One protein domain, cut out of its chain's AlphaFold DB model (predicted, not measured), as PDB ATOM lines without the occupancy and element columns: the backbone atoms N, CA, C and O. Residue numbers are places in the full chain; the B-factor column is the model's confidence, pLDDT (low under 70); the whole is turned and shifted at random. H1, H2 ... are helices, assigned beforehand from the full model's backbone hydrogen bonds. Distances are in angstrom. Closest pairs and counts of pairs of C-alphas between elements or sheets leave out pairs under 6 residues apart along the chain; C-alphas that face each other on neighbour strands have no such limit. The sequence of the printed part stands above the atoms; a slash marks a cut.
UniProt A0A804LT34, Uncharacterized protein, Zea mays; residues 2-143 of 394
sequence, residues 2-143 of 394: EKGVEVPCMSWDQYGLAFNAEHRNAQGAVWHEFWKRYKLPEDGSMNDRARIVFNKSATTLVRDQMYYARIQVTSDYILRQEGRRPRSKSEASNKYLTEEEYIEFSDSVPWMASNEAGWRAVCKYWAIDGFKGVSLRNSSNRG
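What this domain is: This is residues 2 to 143 of the 394 residues of an uncharacterized protein of Zea mays (UniProt A0A804LT34). One long helix, H3, runs like a beam along the longest axis, with short helices gathered loosely around it. H4 and H5 cross its later part, H6 packs on H5, and H7 lies farther out beyond H4 and H6, while H1 packs on residues 58 to 63 of H3 and H2 sits beside H1. Residues 41 to 49, of which 47 to 49 belong to H3, stick out at one end. The printed part has 142 residues with seven named helices, H1 to H7 in order along the chain, and no named strand; the class is all helix. The whole is loose, with a radius of gyration of the C-alphas of 18.1 A, and spans 58 by 43 by 28 A.

How they stand to each other: Begin with H3, residues 47 to 82, the hub, which touches three other helices. At Ser 75 look for H4, residues 89 to 94: the two touch, about perpendicular at 77 degrees, and their closest C-alphas, of Ser 75 and Ala 92, are 5.7 A apart. H5, residues 99 to 104, only just touches H3, with 3 pairs of C-alphas within 8 A, the closest those of Val 73 and Tyr 102 at 6.7 A; it is about perpendicular to H3 at 78 degrees. H6, residues 116 to 127, touches H5 at a steep tilt of 48 degrees, opposite ways, with the C-alphas of Glu 99 and Lys 124 closest at 5.2 A. H7, residues 129 to 140, is close to H6 but not clearly touching, the closest C-alphas being those of Tyr 125 and Phe 131, 6.9 A apart; H7 and H3 are apart. Farther back along H3, H1, residues 12 to 15, touches it, with the C-alphas of Trp 12 and Thr 59 closest at 4.9 A. H2, residues 26 to 35, and H3 are near each other, with 8 pairs of C-alphas within 10 A. In H2 to H7 every O i to N i+4 pair is within hydrogen-bond range; H1 is too short for such a pair.

Where its parts are: Find C-alpha 12 at (106.345, 178.890, 199.584), where H1 begins. H3 starts from C-alpha 47 at (122.428, 183.386, 210.341) and covers 50.9 A. H2 measures 14.6 A, H6 16.4 A and H7 16.2 A; H7 ends at C-alpha 140, (82.804, 181.432, 208.755).

The domain as a whole: The C-alphas of Asp 43 and Glu 82 are the two farthest apart, at 58.2 A. The printed part has no cut. The links H2 to H3 and H5 to H6 are long. Residues 2 to 7 and residue 143 have pLDDT under 70.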
ATOM      1  N   GLU A   2      98.003 159.180 180.972       28.73
ATOM      2  CA  GLU A   2      97.409 160.402 181.520       28.73
ATOM      3  C   GLU A   2      98.534 161.365 181.905       28.73
ATOM      4  O   GLU A   2      99.479 160.985 182.597       28.73
ATOM      5  N   LYS A   3      98.463 162.596 181.393       39.06
ATOM      6  CA  LYS A   3      99.367 163.678 181.780       39.06
ATOM      7  C   LYS A   3      99.243 163.882 183.294       39.06
ATOM      8  O   LYS A   3      98.128 163.921 183.811       39.06
ATOM      9  N   GLY A   4     100.375 163.995 183.989       49.94
ATOM     10  CA  GLY A   4     100.387 164.393 185.395       49.94
ATOM     11  C   GLY A   4      99.650 165.721 185.581       49.94
ATOM     12  O   GLY A   4      99.617 166.552 184.674       49.94
ATOM     13  N   VAL A   5      99.020 165.900 186.739       53.72
ATOM     14  CA  VAL A   5      98.274 167.123 187.042       53.72
ATOM     15  C   VAL A   5      99.272 168.260 187.257       53.72
ATOM     16  O   VAL A   5     100.039 168.238 188.217       53.72
ATOM     17  N   GLU A   6      99.272 169.247 186.365       60.22
ATOM     18  CA  GLU A   6      99.973 170.515 186.573       60.22
ATOM     19  C   GLU A   6      99.257 171.299 187.680       60.22
ATOM     20  O   GLU A   6      98.054 171.558 187.597       60.22
ATOM     21  N   VAL A   7      99.985 171.644 188.745       63.66
ATOM     22  CA  VAL A   7      99.448 172.363 189.907       63.66
ATOM     23  C   VAL A   7     100.161 173.711 190.019       63.66
ATOM     24  O   VAL A   7     101.394 173.743 189.969       63.66
ATOM     25  N   PRO A   8      99.432 174.828 190.189       73.44
ATOM     26  CA  PRO A   8     100.062 176.126 190.388       73.44
ATOM     27  C   PRO A   8     100.856 176.162 191.703       73.44
ATOM     28  O   PRO A   8     100.437 175.599 192.717       73.44
ATOM     29  N   CYS A   9     101.989 176.872 191.706       76.12
ATOM     30  CA  CYS A   9     102.768 177.134 192.918       76.12
ATOM     31  C   CYS A   9     102.082 178.218 193.773       76.12
ATOM     32  O   CYS A   9     102.341 179.409 193.617       76.12
ATOM     33  N   MET A  10     101.206 177.791 194.680       79.62
ATOM     34  CA  MET A  10     100.397 178.613 195.588       79.62
ATOM     35  C   MET A  10     100.986 178.753 197.000       79.62
ATOM     36  O   MET A  10     100.444 179.503 197.815       79.62
ATOM     37  N   SER A  11     102.063 178.032 197.327       82.88
ATOM     38  CA  SER A  11     102.733 178.105 198.631       82.88
ATOM     39  C   SER A  11     104.248 178.227 198.503       82.88
ATOM     40  O   SER A  11     104.846 177.804 197.516       82.88
ATOM     41  N   TRP A  12     104.886 178.784 199.536       86.44
ATOM     42  CA  TRP A  12     106.345 178.890 199.584       86.44
ATOM     43  C   TRP A  12     107.032 177.522 199.514       86.44
ATOM     44  O   TRP A  12     108.049 177.390 198.843       86.44
ATOM     45  N   ASP A  13     106.464 176.482 200.125       83.12
ATOM     46  CA  ASP A  13     107.053 175.137 200.105       83.12
ATOM     47  C   ASP A  13     107.085 174.536 198.692       83.12
ATOM     48  O   ASP A  13     108.040 173.852 198.326       83.12
ATOM     49  N   GLN A  14     106.101 174.867 197.851       80.69
ATOM     50  CA  GLN A  14     106.064 174.425 196.453       80.69
ATOM     51  C   GLN A  14     107.189 175.046 195.613       80.69
ATOM     52  O   GLN A  14     107.704 174.391 194.708       80.69
ATOM     53  N   TYR A  15     107.670 176.245 195.963       80.75
ATOM     54  CA  TYR A  15     108.869 176.821 195.337       80.75
ATOM     55  C   TYR A  15     110.118 175.973 195.629       80.75
ATOM     56  O   TYR A  15     111.092 176.017 194.880       80.75
ATOM     57  N   GLY A  16     110.113 175.188 196.711       77.12
ATOM     58  CA  GLY A  16     111.203 174.268 197.036       77.12
ATOM     59  C   GLY A  16     111.255 173.060 196.099       77.12
ATOM     60  O   GLY A  16     112.301 172.419 195.990       77.12
ATOM     61  N   LEU A  17     110.143 172.774 195.413       79.19
ATOM     62  CA  LEU A  17     109.983 171.669 194.464       79.19
ATOM     63  C   LEU A  17     110.268 172.094 193.024       79.19
ATOM     64  O   LEU A  17     110.658 171.268 192.203       79.19
ATOM     65  N   ALA A  18     110.073 173.376 192.720       75.38
ATOM     66  CA  ALA A  18     110.370 173.935 191.414       75.38
ATOM     67  C   ALA A  18     111.884 173.892 191.164       75.38
ATOM     68  O   ALA A  18     112.651 174.595 191.826       75.38
ATOM     69  N   PHE A  19     112.305 173.051 190.218       77.00
ATOM     70  CA  PHE A  19     113.708 172.890 189.853       77.00
ATOM     71  C   PHE A  19     114.306 174.210 189.358       77.00
ATOM     72  O   PHE A  19     113.705 174.928 188.559       77.00
ATOM     73  N   ASN A  20     115.521 174.506 189.810       80.81
ATOM     74  CA  ASN A  20     116.324 175.611 189.308       80.81
ATOM     75  C   ASN A  20     117.767 175.125 189.148       80.81
ATOM     76  O   ASN A  20     118.363 174.644 190.109       80.81
ATOM     77  N   ALA A  21     118.326 175.239 187.944       80.31
ATOM     78  CA  ALA A  21     119.633 174.665 187.631       80.31
ATOM     79  C   ALA A  21     120.787 175.306 188.424       80.31
ATOM     80  O   ALA A  21     121.717 174.607 188.820       80.31
ATOM     81  N   GLU A  22     120.719 176.611 188.687       86.50
ATOM     82  CA  GLU A  22     121.787 177.369 189.348       86.50
ATOM     83  C   GLU A  22     121.708 177.261 190.877       86.50
ATOM     84  O   GLU A  22     122.718 177.134 191.568       86.50
ATOM     85  N   HIS A  23     120.491 177.255 191.418       83.69
ATOM     86  CA  HIS A  23     120.254 177.349 192.858       83.69
ATOM     87  C   HIS A  23     119.598 176.104 193.466       83.69
ATOM     88  O   HIS A  23     119.131 176.138 194.608       83.69
ATOM     89  N   ARG A  24     119.588 174.987 192.726       82.94
ATOM     90  CA  ARG A  24     118.881 173.717 192.999       82.94
ATOM     91  C   ARG A  24     117.358 173.820 192.888       82.94
ATOM     92  O   ARG A  24     116.738 172.972 192.250       82.94
ATOM     93  N   ASN A  25     116.752 174.843 193.486       83.31
ATOM     94  CA  ASN A  25     115.315 175.105 193.404       83.31
ATOM     95  C   ASN A  25     114.982 176.605 193.430       83.31
ATOM     96  O   ASN A  25     115.854 177.449 193.659       83.31
ATOM     97  N   ALA A  26     113.714 176.941 193.187       82.50
ATOM     98  CA  ALA A  26     113.265 178.331 193.150       82.50
ATOM     99  C   ALA A  26     113.406 179.036 194.513       82.50
ATOM    100  O   ALA A  26     113.747 180.216 194.543       82.50
ATOM    101  N   GLN A  27     113.247 178.333 195.645       86.88
ATOM    102  CA  GLN A  27     113.544 178.920 196.965       86.88
ATOM    103  C   GLN A  27     115.005 179.368 197.084       86.88
ATOM    104  O   GLN A  27     115.278 180.447 197.607       86.88
ATOM    105  N   GLY A  28     115.941 178.549 196.598       82.75
ATOM    106  CA  GLY A  28     117.365 178.860 196.587       82.75
ATOM    107  C   GLY A  28     117.676 180.096 195.749       82.75
ATOM    108  O   GLY A  28     118.464 180.933 196.183       82.75
ATOM    109  N   ALA A  29     117.014 180.242 194.599       87.00
ATOM    110  CA  ALA A  29     117.170 181.408 193.732       87.00
ATOM    111  C   ALA A  29     116.707 182.695 194.422       87.00
ATOM    112  O   ALA A  29     117.430 183.689 194.464       87.00
ATOM    113  N   VAL A  30     115.534 182.647 195.050       87.44
ATOM    114  CA  VAL A  30     114.987 183.776 195.806       87.44
ATOM    115  C   VAL A  30     115.866 184.121 197.014       87.44
ATOM    116  O   VAL A  30     116.122 185.294 197.282       87.44
ATOM    117  N   TRP A  31     116.352 183.117 197.747       88.19
ATOM    118  CA  TRP A  31     117.260 183.318 198.879       88.19
ATOM    119  C   TRP A  31     118.579 183.967 198.448       88.19
ATOM    120  O   TRP A  31     119.081 184.858 199.128       88.19
ATOM    121  N   HIS A  32     119.129 183.549 197.310       86.81
ATOM    122  CA  HIS A  32     120.333 184.149 196.748       86.81
ATOM    123  C   HIS A  32     120.113 185.624 196.371       86.81
ATOM    124  O   HIS A  32     120.923 186.481 196.717       86.81
ATOM    125  N   GLU A  33     118.990 185.939 195.728       87.44
ATOM    126  CA  GLU A  33     118.633 187.307 195.328       87.44
ATOM    127  C   GLU A  33     118.340 188.232 196.514       87.44
ATOM    128  O   GLU A  33     118.711 189.407 196.495       87.44
ATOM    129  N   PHE A  34     117.767 187.698 197.593       87.19
ATOM    130  CA  PHE A  34     117.611 188.426 198.852       87.19
ATOM    131  C   PHE A  34     118.960 188.953 199.368       87.19
ATOM    132  O   PHE A  34     119.091 190.137 199.683       87.19
ATOM    133  N   TRP A  35     120.004 188.122 199.370       86.81
ATOM    134  CA  TRP A  35     121.325 188.526 199.861       86.81
ATOM    135  C   TRP A  35     122.082 189.498 198.957       86.81
ATOM    136  O   TRP A  35     123.057 190.095 199.401       86.81
ATOM    137  N   LYS A  36     121.618 189.751 197.729       87.75
ATOM    138  CA  LYS A  36     122.177 190.845 196.919       87.75
ATOM    139  C   LYS A  36     121.850 192.223 197.497       87.75
ATOM    140  O   LYS A  36     122.577 193.177 197.232       87.75
ATOM    141  N   ARG A  37     120.774 192.333 198.286       84.00
ATOM    142  CA  ARG A  37     120.287 193.598 198.864       84.00
ATOM    143  C   ARG A  37     120.515 193.723 200.371       84.00
ATOM    144  O   ARG A  37     120.437 194.826 200.904       84.00
ATOM    145  N   TYR A  38     120.810 192.623 201.059       83.19
ATOM    146  CA  TYR A  38     120.970 192.591 202.512       83.19
ATOM    147  C   TYR A  38     122.327 192.039 202.930       83.19
ATOM    148  O   TYR A  38     122.968 191.292 202.197       83.19
ATOM    149  N   LYS A  39     122.755 192.390 204.143       84.94
ATOM    150  CA  LYS A  39     123.952 191.844 204.787       84.94
ATOM    151  C   LYS A  39     123.654 191.547 206.250       84.94
ATOM    152  O   LYS A  39     122.854 192.248 206.871       84.94
ATOM    153  N   LEU A  40     124.292 190.513 206.783       84.19
ATOM    154  CA  LEU A  40     124.307 190.214 208.214       84.19
ATOM    155  C   LEU A  40     125.647 190.627 208.828       84.19
ATOM    156  O   LEU A  40     126.617 190.803 208.085       84.19
ATOM    157  N   PRO A  41     125.712 190.758 210.163       84.75
ATOM    158  CA  PRO A  41     126.981 190.820 210.874       84.75
ATOM    159  C   PRO A  41     127.891 189.641 210.497       84.75
ATOM    160  O   PRO A  41     127.434 188.505 210.362       84.75
ATOM    161  N   GLU A  42     129.185 189.918 210.331       85.19
ATOM    162  CA  GLU A  42     130.181 188.931 209.881       85.19
ATOM    163  C   GLU A  42     130.442 187.823 210.910       85.19
ATOM    164  O   GLU A  42     130.937 186.755 210.561       85.19
ATOM    165  N   ASP A  43     130.056 188.046 212.168       86.19
ATOM    166  CA  ASP A  43     130.197 187.087 213.266       86.19
ATOM    167  C   ASP A  43     129.276 185.857 213.141       86.19
ATOM    168  O   ASP A  43     129.374 184.920 213.933       86.19
ATOM    169  N   GLY A  44     128.369 185.850 212.158       78.25
ATOM    170  CA  GLY A  44     127.450 184.747 211.884       78.25
ATOM    171  C   GLY A  44     126.370 184.537 212.949       78.25
ATOM    172  O   GLY A  44     125.544 183.632 212.801       78.25
ATOM    173  N   SER A  45     126.312 185.387 213.979       79.75
ATOM    174  CA  SER A  45     125.414 185.256 215.136       79.75
ATOM    175  C   SER A  45     123.927 185.259 214.761       79.75
ATOM    176  O   SER A  45     123.089 184.709 215.476       79.75
ATOM    177  N   MET A  46     123.587 185.853 213.614       79.56
ATOM    178  CA  MET A  46     122.211 186.037 213.147       79.56
ATOM    179  C   MET A  46     121.802 185.091 212.011       79.56
ATOM    180  O   MET A  46     120.657 185.166 211.568       79.56
ATOM    181  N   ASN A  47     122.680 184.200 211.540       78.56
ATOM    182  CA  ASN A  47     122.428 183.386 210.341       78.56
ATOM    183  C   ASN A  47     121.162 182.520 210.462       78.56
ATOM    184  O   ASN A  47     120.282 182.566 209.596       78.56
ATOM    185  N   ASP A  48     121.022 181.787 211.568       78.00
ATOM    186  CA  ASP A  48     119.863 180.916 211.798       78.00
ATOM    187  C   ASP A  48     118.577 181.725 211.978       78.00
ATOM    188  O   ASP A  48     117.538 181.413 211.388       78.00
ATOM    189  N   ARG A  49     118.653 182.828 212.737       76.38
ATOM    190  CA  ARG A  49     117.517 183.733 212.950       76.38
ATOM    191  C   ARG A  49     117.056 184.354 211.633       76.38
ATOM    192  O   ARG A  49     115.856 184.379 211.372       76.38
ATOM    193  N   ALA A  50     117.983 184.795 210.786       81.00
ATOM    194  CA  ALA A  50     117.679 185.351 209.473       81.00
ATOM    195  C   ALA A  50     116.972 184.327 208.584       81.00
ATOM    196  O   ALA A  50     115.970 184.654 207.952       81.00
ATOM    197  N   ARG A  51     117.419 183.065 208.592       81.06
ATOM    198  CA  ARG A  51     116.782 181.994 207.818       81.06
ATOM    199  C   ARG A  51     115.366 181.682 208.302       81.06
ATOM    200  O   ARG A  51     114.472 181.489 207.476       81.06
ATOM    201  N   ILE A  52     115.141 181.661 209.618       76.56
ATOM    202  CA  ILE A  52     113.809 181.464 210.214       76.56
ATOM    203  C   ILE A  52     112.877 182.619 209.836       76.56
ATOM    204  O   ILE A  52     111.756 182.390 209.375       76.56
ATOM    205  N   VAL A  53     113.338 183.859 210.021       78.44
ATOM    206  CA  VAL A  53     112.554 185.063 209.719       78.44
ATOM    207  C   VAL A  53     112.223 185.122 208.234       78.44
ATOM    208  O   VAL A  53     111.062 185.311 207.886       78.44
ATOM    209  N   PHE A  54     113.202 184.878 207.364       85.62
ATOM    210  CA  PHE A  54     113.004 184.876 205.921       85.62
ATOM    211  C   PHE A  54     111.958 183.857 205.478       85.62
ATOM    212  O   PHE A  54     111.019 184.232 204.784       85.62
ATOM    213  N   ASN A  55     112.063 182.594 205.909       83.25
ATOM    214  CA  ASN A  55     111.088 181.573 205.516       83.25
ATOM    215  C   ASN A  55     109.680 181.935 205.997       83.25
ATOM    216  O   ASN A  55     108.724 181.844 205.235       83.25
ATOM    217  N   LYS A  56     109.550 182.431 207.231       78.44
ATOM    218  CA  LYS A  56     108.263 182.882 207.771       78.44
ATOM    219  C   LYS A  56     107.666 184.043 206.965       78.44
ATOM    220  O   LYS A  56     106.456 184.058 206.712       78.44
ATOM    221  N   SER A  57     108.499 185.002 206.566       81.75
ATOM    222  CA  SER A  57     108.094 186.123 205.718       81.75
ATOM    223  C   SER A  57     107.700 185.649 204.320       81.75
ATOM    224  O   SER A  57     106.614 185.986 203.861       81.75
ATOM    225  N   ALA A  58     108.503 184.792 203.684       84.94
ATOM    226  CA  ALA A  58     108.239 184.253 202.352       84.94
ATOM    227  C   ALA A  58     106.937 183.434 202.300       84.94
ATOM    228  O   ALA A  58     106.114 183.645 201.409       84.94
ATOM    229  N   THR A  59     106.679 182.575 203.295       83.69
ATOM    230  CA  THR A  59     105.402 181.849 203.429       83.69
ATOM    231  C   THR A  59     104.206 182.798 203.490       83.69
ATOM    232  O   THR A  59     103.177 182.541 202.863       83.69
ATOM    233  N   THR A  60     104.328 183.893 204.243       81.94
ATOM    234  CA  THR A  60     103.259 184.895 204.372       81.94
ATOM    235  C   THR A  60     103.050 185.633 203.054       81.94
ATOM    236  O   THR A  60     101.918 185.758 202.595       81.94
ATOM    237  N   LEU A  61     104.143 186.053 202.420       86.94
ATOM    238  CA  LEU A  61     104.125 186.839 201.197       86.94
ATOM    239  C   LEU A  61     103.517 186.071 200.033       86.94
ATOM    240  O   LEU A  61     102.598 186.582 199.411       86.94
ATOM    241  N   VAL A  62     103.963 184.840 199.759       85.25
ATOM    242  CA  VAL A  62     103.432 184.046 198.634       85.25
ATOM    243  C   VAL A  62     101.923 183.846 198.775       85.25
ATOM    244  O   VAL A  62     101.171 184.027 197.817       85.25
ATOM    245  N   ARG A  63     101.461 183.538 199.993       83.88
ATOM    246  CA  ARG A  63     100.032 183.401 200.287       83.88
ATOM    247  C   ARG A  63      99.281 184.707 200.031       83.88
ATOM    248  O   ARG A  63      98.222 184.693 199.402       83.88
ATOM    249  N   ASP A  64      99.801 185.818 200.542       86.19
ATOM    250  CA  ASP A  64      99.149 187.120 200.442       86.19
ATOM    251  C   ASP A  64      99.153 187.628 198.994       86.19
ATOM    252  O   ASP A  64      98.131 188.131 198.536       86.19
ATOM    253  N   GLN A  65     100.234 187.409 198.242       87.81
ATOM    254  CA  GLN A  65     100.358 187.745 196.823       87.81
ATOM    255  C   GLN A  65      99.256 187.076 195.997       87.81
ATOM    256  O   GLN A  65      98.530 187.754 195.274       87.81
ATOM    257  N   MET A  66      99.073 185.761 196.158       88.12
ATOM    258  CA  MET A  66      98.015 185.026 195.457       88.12
ATOM    259  C   MET A  66      96.621 185.484 195.890       88.12
ATOM    260  O   MET A  66      95.720 185.639 195.068       88.12
ATOM    261  N   TYR A  67      96.433 185.750 197.182       88.38
ATOM    262  CA  TYR A  67      95.176 186.290 197.683       88.38
ATOM    263  C   TYR A  67      94.856 187.666 197.069       88.38
ATOM    264  O   TYR A  67      93.739 187.873 196.598       88.38
ATOM    265  N   TYR A  68      95.816 188.592 197.032       90.06
ATOM    266  CA  TYR A  68      95.615 189.930 196.474       90.06
ATOM    267  C   TYR A  68      95.445 189.921 194.958       90.06
ATOM    268  O   TYR A  68      94.623 190.689 194.467       90.06
ATOM    269  N   ALA A  69      96.120 189.024 194.238       92.62
ATOM    270  CA  ALA A  69      95.907 188.827 192.805       92.62
ATOM    271  C   ALA A  69      94.434 188.521 192.499       92.62
ATOM    272  O   ALA A  69      93.808 189.173 191.666       92.62
ATOM    273  N   ARG A  70      93.826 187.604 193.262       93.88
ATOM    274  CA  ARG A  70      92.396 187.299 193.133       93.88
ATOM    275  C   ARG A  70      91.513 188.511 193.437       93.88
ATOM    276  O   ARG A  70      90.508 188.721 192.758       93.88
ATOM    277  N   ILE A  71      91.857 189.298 194.462       93.62
ATOM    278  CA  ILE A  71      91.122 190.525 194.813       93.62
ATOM    279  C   ILE A  71      91.222 191.568 193.702       93.62
ATOM    280  O   ILE A  71      90.207 192.194 193.412       93.62
ATOM    281  N   GLN A  72      92.393 191.747 193.088       93.38
ATOM    282  CA  GLN A  72      92.601 192.672 191.969       93.38
ATOM    283  C   GLN A  72      91.683 192.305 190.807       93.38
ATOM    284  O   GLN A  72      90.829 193.108 190.442       93.38
ATOM    285  N   VAL A  73      91.750 191.055 190.347       95.62
ATOM    286  CA  VAL A  73      90.892 190.559 189.261       95.62
ATOM    287  C   VAL A  73      89.410 190.716 189.588       95.62
ATOM    288  O   VAL A  73      88.629 191.206 188.782       95.62
ATOM    289  N   THR A  74      89.003 190.350 190.804       96.00
ATOM    290  CA  THR A  74      87.589 190.430 191.193       96.00
ATOM    291  C   THR A  74      87.113 191.879 191.332       96.00
ATOM    292  O   THR A  74      85.956 192.181 191.055       96.00
ATOM    293  N   SER A  75      87.992 192.789 191.752       94.69
ATOM    294  CA  SER A  75      87.679 194.219 191.830       94.69
ATOM    295  C   SER A  75      87.514 194.821 190.439       94.69
ATOM    296  O   SER A  75      86.565 195.576 190.228       94.69
ATOM    297  N   ASP A  76      88.380 194.447 189.497       95.00
ATOM    298  CA  ASP A  76      88.293 194.877 188.102       95.00
ATOM    299  C   ASP A  76      87.071 194.282 187.406       95.00
ATOM    300  O   ASP A  76      86.378 195.002 186.691       95.00
ATOM    301  N   TYR A  77      86.732 193.023 187.690       95.94
ATOM    302  CA  TYR A  77      85.471 192.423 187.261       95.94
ATOM    303  C   TYR A  77      84.278 193.269 187.716       95.94
ATOM    304  O   TYR A  77      83.454 193.666 186.897       95.94
ATOM    305  N   ILE A  78      84.188 193.597 189.013       93.94
ATOM    306  CA  ILE A  78      83.078 194.408 189.549       93.94
ATOM    307  C   ILE A  78      83.072 195.792 188.884       93.94
ATOM    308  O   ILE A  78      82.012 196.297 188.524       93.94
ATOM    309  N   LEU A  79      84.244 196.385 188.659       94.38
ATOM    310  CA  LEU A  79      84.354 197.685 188.012       94.38
ATOM    311  C   LEU A  79      83.855 197.669 186.564       94.38
ATOM    312  O   LEU A  79      83.046 198.524 186.206       94.38
ATOM    313  N   ARG A  80      84.318 196.723 185.742       94.38
ATOM    314  CA  ARG A  80      83.988 196.680 184.307       94.38
ATOM    315  C   ARG A  80      82.582 196.134 184.047       94.38
ATOM    316  O   ARG A  80      81.926 196.617 183.134       94.38
ATOM    317  N   GLN A  81      82.108 195.180 184.852       93.69
ATOM    318  CA  GLN A  81      80.798 194.541 184.661       93.69
ATOM    319  C   GLN A  81      79.664 195.250 185.416       93.69
ATOM    320  O   GLN A  81      78.548 195.335 184.913       93.69
ATOM    321  N   GLU A  82      79.921 195.770 186.623       92.19
ATOM    322  CA  GLU A  82      78.897 196.420 187.463       92.19
ATOM    323  C   GLU A  82      79.016 197.958 187.475       92.19
ATOM    324  O   GLU A  82      78.192 198.633 188.092       92.19
ATOM    325  N   GLY A  83      80.037 198.532 186.824       93.06
ATOM    326  CA  GLY A  83      80.219 199.984 186.692       93.06
ATOM    327  C   GLY A  83      80.583 200.703 187.995       93.06
ATOM    328  O   GLY A  83      80.464 201.924 188.087       93.06
ATOM    329  N   ARG A  84      81.002 199.966 189.030       94.06
ATOM    330  CA  ARG A  84      81.297 200.515 190.362       94.06
ATOM    331  C   ARG A  84      82.493 199.830 190.999       94.06
ATOM    332  O   ARG A  84      82.822 198.697 190.683       94.06
ATOM    333  N   ARG A  85      83.103 200.476 191.988       91.56
ATOM    334  CA  ARG A  85      84.123 199.823 192.816       91.56
ATOM    335  C   ARG A  85      83.484 198.965 193.920       91.56
ATOM    336  O   ARG A  85      82.380 199.282 194.381       91.56
ATOM    337  N   PRO A  86      84.161 197.897 194.379       91.12
ATOM    338  CA  PRO A  86      83.745 197.189 195.585       91.12
ATOM    339  C   PRO A  86      83.787 198.139 196.792       91.12
ATOM    340  O   PRO A  86      84.727 198.918 196.943       91.12
ATOM    341  N   ARG A  87      82.786 198.063 197.676       88.00
ATOM    342  CA  ARG A  87      82.683 198.914 198.880       88.00
ATOM    343  C   ARG A  87      83.692 198.526 199.952       88.00
ATOM    344  O   ARG A  87      83.982 199.298 200.856       88.00
ATOM    345  N   SER A  88      84.184 197.293 199.894       87.44
ATOM    346  CA  SER A  88      85.202 196.791 200.805       87.44
ATOM    347  C   SER A  88      86.008 195.672 200.160       87.44
ATOM    348  O   SER A  88      85.542 194.968 199.263       87.44
ATOM    349  N   LYS A  89      87.193 195.426 200.716       85.06
ATOM    350  CA  LYS A  89      87.997 194.238 200.410       85.06
ATOM    351  C   LYS A  89      87.221 192.934 200.637       85.06
ATOM    352  O   LYS A  89      87.402 191.973 199.895       85.06
ATOM    353  N   SER A  90      86.346 192.910 201.648       86.12
ATOM    354  CA  SER A  90      85.500 191.752 201.958       86.12
ATOM    355  C   SER A  90      84.538 191.446 200.810       86.12
ATOM    356  O   SER A  90      84.439 190.296 200.390       86.12
ATOM    357  N   GLU A  91      83.910 192.478 200.239       88.62
ATOM    358  CA  GLU A  91      83.002 192.346 199.095       88.62
ATOM    359  C   GLU A  91      83.693 191.690 197.893       88.62
ATOM    360  O   GLU A  91      83.204 190.681 197.391       88.62
ATOM    361  N   ALA A  92      84.871 192.189 197.503       91.00
ATOM    362  CA  ALA A  92      85.660 191.578 196.434       91.00
ATOM    363  C   ALA A  92      86.097 190.149 196.798       91.00
ATOM    364  O   ALA A  92      86.038 189.243 195.974       91.00
ATOM    365  N   SER A  93      86.488 189.903 198.052       89.06
ATOM    366  CA  SER A  93      86.941 188.574 198.472       89.06
ATOM    367  C   SER A  93      85.843 187.509 198.460       89.06
ATOM    368  O   SER A  93      86.145 186.345 198.196       89.06
ATOM    369  N   ASN A  94      84.592 187.902 198.711       90.19
ATOM    370  CA  ASN A  94      83.449 186.995 198.816       90.19
ATOM    371  C   ASN A  94      82.795 186.679 197.466       90.19
ATOM    372  O   ASN A  94      81.987 185.756 197.390       90.19
ATOM    373  N   LYS A  95      83.146 187.407 196.404       92.38
ATOM    374  CA  LYS A  95      82.706 187.103 195.043       92.38
ATOM    375  C   LYS A  95      83.656 186.075 194.428       92.38
ATOM    376  O   LYS A  95      84.870 186.251 194.481       92.38
ATOM    377  N   TYR A  96      83.118 184.975 193.906       93.56
ATOM    378  CA  TYR A  96      83.879 183.927 193.216       93.56
ATOM    379  C   TYR A  96      83.492 183.936 191.746       93.56
ATOM    380  O   TYR A  96      82.302 183.885 191.448       93.56
ATOM    381  N   LEU A  97      84.496 184.012 190.877       94.50
ATOM    382  CA  LEU A  97      84.329 184.022 189.427       94.50
ATOM    383  C   LEU A  97      84.511 182.607 188.854       94.50
ATOM    384  O   LEU A  97      85.005 181.708 189.554       94.50
ATOM    385  N   THR A  98      84.108 182.402 187.603       94.75
ATOM    386  CA  THR A  98      84.461 181.203 186.828       94.75
ATOM    387  C   THR A  98      85.921 181.250 186.370       94.75
ATOM    388  O   THR A  98      86.605 182.265 186.510       94.75
ATOM    389  N   GLU A  99      86.431 180.131 185.851       93.94
ATOM    390  CA  GLU A  99      87.795 180.069 185.309       93.94
ATOM    391  C   GLU A  99      87.966 181.062 184.151       93.94
ATOM    392  O   GLU A  99      88.944 181.805 184.114       93.94
ATOM    393  N   GLU A 100      86.980 181.124 183.261       94.69
ATOM    394  CA  GLU A 100      86.955 181.989 182.082       94.69
ATOM    395  C   GLU A 100      86.911 183.468 182.474       94.69
ATOM    396  O   GLU A 100      87.687 184.263 181.949       94.69
ATOM    397  N   GLU A 101      86.072 183.821 183.452       94.88
ATOM    398  CA  GLU A 101      85.997 185.178 183.998       94.88
ATOM    399  C   GLU A 101      87.323 185.596 184.654       94.88
ATOM    400  O   GLU A 101      87.750 186.737 184.519       94.88
ATOM    401  N   TYR A 102      88.028 184.692 185.345       95.19
ATOM    402  CA  TYR A 102      89.360 185.015 185.872       95.19
ATOM    403  C   TYR A 102      90.403 185.226 184.759       95.19
ATOM    404  O   TYR A 102      91.308 186.046 184.921       95.19
ATOM    405  N   ILE A 103      90.300 184.494 183.646       93.25
ATOM    406  CA  ILE A 103      91.230 184.597 182.509       93.25
ATOM    407  C   ILE A 103      91.008 185.891 181.718       93.25
ATOM    408  O   ILE A 103      91.985 186.543 181.340       93.25
ATOM    409  N   GLU A 104      89.749 186.280 181.493       93.31
ATOM    410  CA  GLU A 104      89.382 187.502 180.760       93.31
ATOM    411  C   GLU A 104      90.017 188.757 181.380       93.31
ATOM    412  O   GLU A 104      90.448 189.660 180.668       93.31
ATOM    413  N   PHE A 105      90.161 188.766 182.703       92.56
ATOM    414  CA  PHE A 105      90.717 189.868 183.488       92.56
ATOM    415  C   PHE A 105      92.185 189.632 183.894       92.56
ATOM    416  O   PHE A 105      92.644 190.063 184.953       92.56
ATOM    417  N   SER A 106      92.946 188.902 183.071       87.06
ATOM    418  CA  SER A 106      94.375 188.630 183.304       87.06
ATOM    419  C   SER A 106      95.254 189.888 183.286       87.06
ATOM    420  O   SER A 106      96.290 189.930 183.954       87.06
ATOM    421  N   ASP A 107      94.822 190.940 182.588       88.50
ATOM    422  CA  ASP A 107      95.486 192.244 182.528       88.50
ATOM    423  C   ASP A 107      95.541 192.956 183.893       88.50
ATOM    424  O   ASP A 107      96.448 193.755 184.135       88.50
ATOM    425  N   SER A 108      94.647 192.608 184.825       88.75
ATOM    426  CA  SER A 108      94.666 193.089 186.213       88.75
ATOM    427  C   SER A 108      95.870 192.593 187.024       88.75
ATOM    428  O   SER A 108      96.124 193.106 188.118       88.75
ATOM    429  N   VAL A 109      96.620 191.601 186.524       88.62
ATOM    430  CA  VAL A 109      97.773 190.992 187.209       88.62
ATOM    431  C   VAL A 109      99.014 190.999 186.294       88.62
ATOM    432  O   VAL A 109      99.487 189.941 185.875       88.62
ATOM    433  N   PRO A 110      99.611 192.176 185.999       84.50
ATOM    434  CA  PRO A 110     100.661 192.301 184.979       84.50
ATOM    435  C   PRO A 110     101.914 191.459 185.244       84.50
ATOM    436  O   PRO A 110     102.576 191.005 184.317       84.50
ATOM    437  N   TRP A 111     102.235 191.203 186.513       82.44
ATOM    438  CA  TRP A 111     103.399 190.399 186.901       82.44
ATOM    439  C   TRP A 111     103.242 188.899 186.591       82.44
ATOM    440  O   TRP A 111     104.224 188.165 186.651       82.44
ATOM    441  N   MET A 112     102.036 188.440 186.234       83.94
ATOM    442  CA  MET A 112     101.781 187.086 185.723       83.94
ATOM    443  C   MET A 112     101.732 187.024 184.190       83.94
ATOM    444  O   MET A 112     101.625 185.929 183.641       83.94
ATOM    445  N   ALA A 113     101.832 188.159 183.486       79.62
ATOM    446  CA  ALA A 113     101.638 188.220 182.035       79.62
ATOM    447  C   ALA A 113     102.644 187.364 181.248       79.62
ATOM    448  O   ALA A 113     102.302 186.799 180.214       79.62
ATOM    449  N   SER A 114     103.872 187.213 181.753       79.69
ATOM    450  CA  SER A 114     104.907 186.370 181.140       79.69
ATOM    451  C   SER A 114     104.702 184.866 181.372       79.69
ATOM    452  O   SER A 114     105.416 184.056 180.783       79.69
ATOM    453  N   ASN A 115     103.738 184.470 182.212       82.00
ATOM    454  CA  ASN A 115     103.468 183.079 182.569       82.00
ATOM    455  C   ASN A 115     101.975 182.740 182.441       82.00
ATOM    456  O   ASN A 115     101.280 182.476 183.426       82.00
ATOM    457  N   GLU A 116     101.491 182.708 181.199       83.56
ATOM    458  CA  GLU A 116     100.089 182.422 180.886       83.56
ATOM    459  C   GLU A 116      99.636 181.041 181.397       83.56
ATOM    460  O   GLU A 116      98.555 180.912 181.971       83.56
ATOM    461  N   ALA A 117     100.473 180.009 181.245       83.50
ATOM    462  CA  ALA A 117     100.164 178.662 181.727       83.50
ATOM    463  C   ALA A 117     100.001 178.633 183.257       83.50
ATOM    464  O   ALA A 117      99.039 178.061 183.775       83.50
ATOM    465  N   GLY A 118     100.902 179.309 183.978       82.94
ATOM    466  CA  GLY A 118     100.811 179.477 185.423       82.94
ATOM    467  C   GLY A 118      99.556 180.242 185.836       82.94
ATOM    468  O   GLY A 118      98.869 179.815 186.760       82.94
ATOM    469  N   TRP A 119      99.215 181.325 185.130       88.06
ATOM    470  CA  TRP A 119      97.999 182.094 185.401       88.06
ATOM    471  C   TRP A 119      96.737 181.247 185.236       88.06
ATOM    472  O   TRP A 119      95.946 181.147 186.172       88.06
ATOM    473  N   ARG A 120      96.589 180.542 184.108       88.50
ATOM    474  CA  ARG A 120      95.445 179.647 183.862       88.50
ATOM    475  C   ARG A 120      95.305 178.581 184.951       88.50
ATOM    476  O   ARG A 120      94.204 178.337 185.439       88.50
ATOM    477  N   ALA A 121      96.417 177.989 185.391       86.12
ATOM    478  CA  ALA A 121      96.410 177.010 186.475       86.12
ATOM    479  C   ALA A 121      95.898 177.608 187.804       86.12
ATOM    480  O   ALA A 121      95.146 176.952 188.531       86.12
ATOM    481  N   VAL A 122      96.255 178.862 188.108       89.44
ATOM    482  CA  VAL A 122      95.748 179.605 189.275       89.44
ATOM    483  C   VAL A 122      94.252 179.916 189.138       89.44
ATOM    484  O   VAL A 122      93.499 179.664 190.081       89.44
ATOM    485  N   CYS A 123      93.802 180.401 187.975       91.75
ATOM    486  CA  CYS A 123      92.388 180.678 187.691       91.75
ATOM    487  C   CYS A 123      91.523 179.432 187.903       91.75
ATOM    488  O   CYS A 123      90.538 179.474 188.645       91.75
ATOM    489  N   LYS A 124      91.955 178.299 187.338       88.69
ATOM    490  CA  LYS A 124      91.313 176.997 187.522       88.69
ATOM    491  C   LYS A 124      91.230 176.613 188.999       88.69
ATOM    492  O   LYS A 124      90.172 176.217 189.484       88.69
ATOM    493  N   TYR A 125      92.323 176.775 189.747       89.06
ATOM    494  CA  TYR A 125      92.347 176.487 191.182       89.06
ATOM    495  C   TYR A 125      91.371 177.361 191.995       89.06
ATOM    496  O   TYR A 125      90.779 176.879 192.959       89.06
ATOM    497  N   TRP A 126      91.161 178.627 191.637       91.69
ATOM    498  CA  TRP A 126      90.166 179.465 192.321       91.69
ATOM    499  C   TRP A 126      88.723 179.154 191.921       91.69
ATOM    500  O   TRP A 126      87.812 179.366 192.728       91.69
ATOM    501  N   ALA A 127      88.514 178.654 190.703       90.25
ATOM    502  CA  ALA A 127      87.196 178.332 190.173       90.25
ATOM    503  C   ALA A 127      86.626 177.009 190.718       90.25
ATOM    504  O   ALA A 127      85.402 176.862 190.774       90.25
ATOM    505  N   ILE A 128      87.473 176.070 191.170       87.56
ATOM    506  CA  ILE A 128      87.007 174.788 191.723       87.56
ATOM    507  C   ILE A 128      86.225 174.955 193.034       87.56
ATOM    508  O   ILE A 128      86.607 175.696 193.945       87.56
ATOM    509  N   ASP A 129      85.163 174.166 193.187       84.31
ATOM    510  CA  ASP A 129      84.310 174.206 194.382       84.31
ATOM    511  C   ASP A 129      85.049 173.793 195.660       84.31
ATOM    512  O   ASP A 129      84.726 174.272 196.748       84.31
ATOM    513  N   GLY A 130      86.103 172.977 195.539       82.81
ATOM    514  CA  GLY A 130      86.979 172.630 196.659       82.81
ATOM    515  C   GLY A 130      87.631 173.861 197.299       82.81
ATOM    516  O   GLY A 130      87.626 174.001 198.525       82.81
ATOM    517  N   PHE A 131      88.131 174.797 196.485       87.12
ATOM    518  CA  PHE A 131      88.683 176.056 196.982       87.12
ATOM    519  C   PHE A 131      87.590 176.940 197.591       87.12
ATOM    520  O   PHE A 131      87.753 177.422 198.716       87.12
ATOM    521  N   LYS A 132      86.455 177.104 196.892       86.75
ATOM    522  CA  LYS A 132      85.311 177.895 197.381       86.75
ATOM    523  C   LYS A 132      84.841 177.400 198.750       86.75
ATOM    524  O   LYS A 132      84.695 178.198 199.673       86.75
ATOM    525  N   GLY A 133      84.691 176.085 198.916       85.19
ATOM    526  CA  GLY A 133      84.270 175.458 200.168       85.19
ATOM    527  C   GLY A 133      85.252 175.691 201.319       85.19
ATOM    528  O   GLY A 133      84.841 176.081 202.414       85.19
ATOM    529  N   VAL A 134      86.559 175.518 201.082       85.06
ATOM    530  CA  VAL A 134      87.593 175.806 202.095       85.06
ATOM    531  C   VAL A 134      87.599 177.286 202.470       85.06
ATOM    532  O   VAL A 134      87.681 177.619 203.653       85.06
ATOM    533  N   SER A 135      87.494 178.171 201.482       84.75
ATOM    534  CA  SER A 135      87.499 179.617 201.690       84.75
ATOM    535  C   SER A 135      86.273 180.084 202.484       84.75
ATOM    536  O   SER A 135      86.429 180.791 203.481       84.75
ATOM    537  N   LEU A 136      85.070 179.610 202.136       85.19
ATOM    538  CA  LEU A 136      83.832 179.890 202.870       85.19
ATOM    539  C   LEU A 136      83.894 179.380 204.313       85.19
ATOM    540  O   LEU A 136      83.622 180.146 205.234       85.19
ATOM    541  N   ARG A 137      84.336 178.133 204.524       85.94
ATOM    542  CA  ARG A 137      84.521 177.555 205.867       85.94
ATOM    543  C   ARG A 137      85.514 178.362 206.705       85.94
ATOM    544  O   ARG A 137      85.293 178.613 207.885       85.94
ATOM    545  N   ASN A 138      86.640 178.755 206.116       84.19
ATOM    546  CA  ASN A 138      87.635 179.548 206.829       84.19
ATOM    547  C   ASN A 138      87.098 180.946 207.148       84.19
ATOM    548  O   ASN A 138      87.403 181.466 208.215       84.19
ATOM    549  N   SER A 139      86.296 181.534 206.256       81.38
ATOM    550  CA  SER A 139      85.617 182.808 206.494       81.38
ATOM    551  C   SER A 139      84.610 182.703 207.642       81.38
ATOM    552  O   SER A 139      84.660 183.526 208.550       81.38
ATOM    553  N   SER A 140      83.777 181.655 207.675       80.06
ATOM    554  CA  SER A 140      82.804 181.432 208.755       80.06
ATOM    555  C   SER A 140      83.450 181.147 210.112       80.06
ATOM    556  O   SER A 140      82.844 181.398 211.145       80.06
ATOM    557  N   ASN A 141      84.680 180.625 210.121       81.62
ATOM    558  CA  ASN A 141      85.439 180.380 211.348       81.62
ATOM    559  C   ASN A 141      86.113 181.643 211.909       81.62
ATOM    560  O   ASN A 141      86.682 181.588 213.001       81.62
ATOM    561  N   ARG A 142      86.119 182.764 211.176       72.38
ATOM    562  CA  ARG A 142      86.689 184.017 211.683       72.38
ATOM    563  C   ARG A 142      85.730 184.607 212.712       72.38
ATOM    564  O   ARG A 142      84.582 184.892 212.395       72.38
ATOM    565  N   GLY A 143      86.221 184.810 213.933       67.44
ATOM    566  CA  GLY A 143      85.503 185.591 214.936       67.44
ATOM    567  C   GLY A 143      85.320 187.042 214.479       67.44
ATOM    568  O   GLY A 143      86.118 187.560 213.697       67.44
TER     569      GLY A 143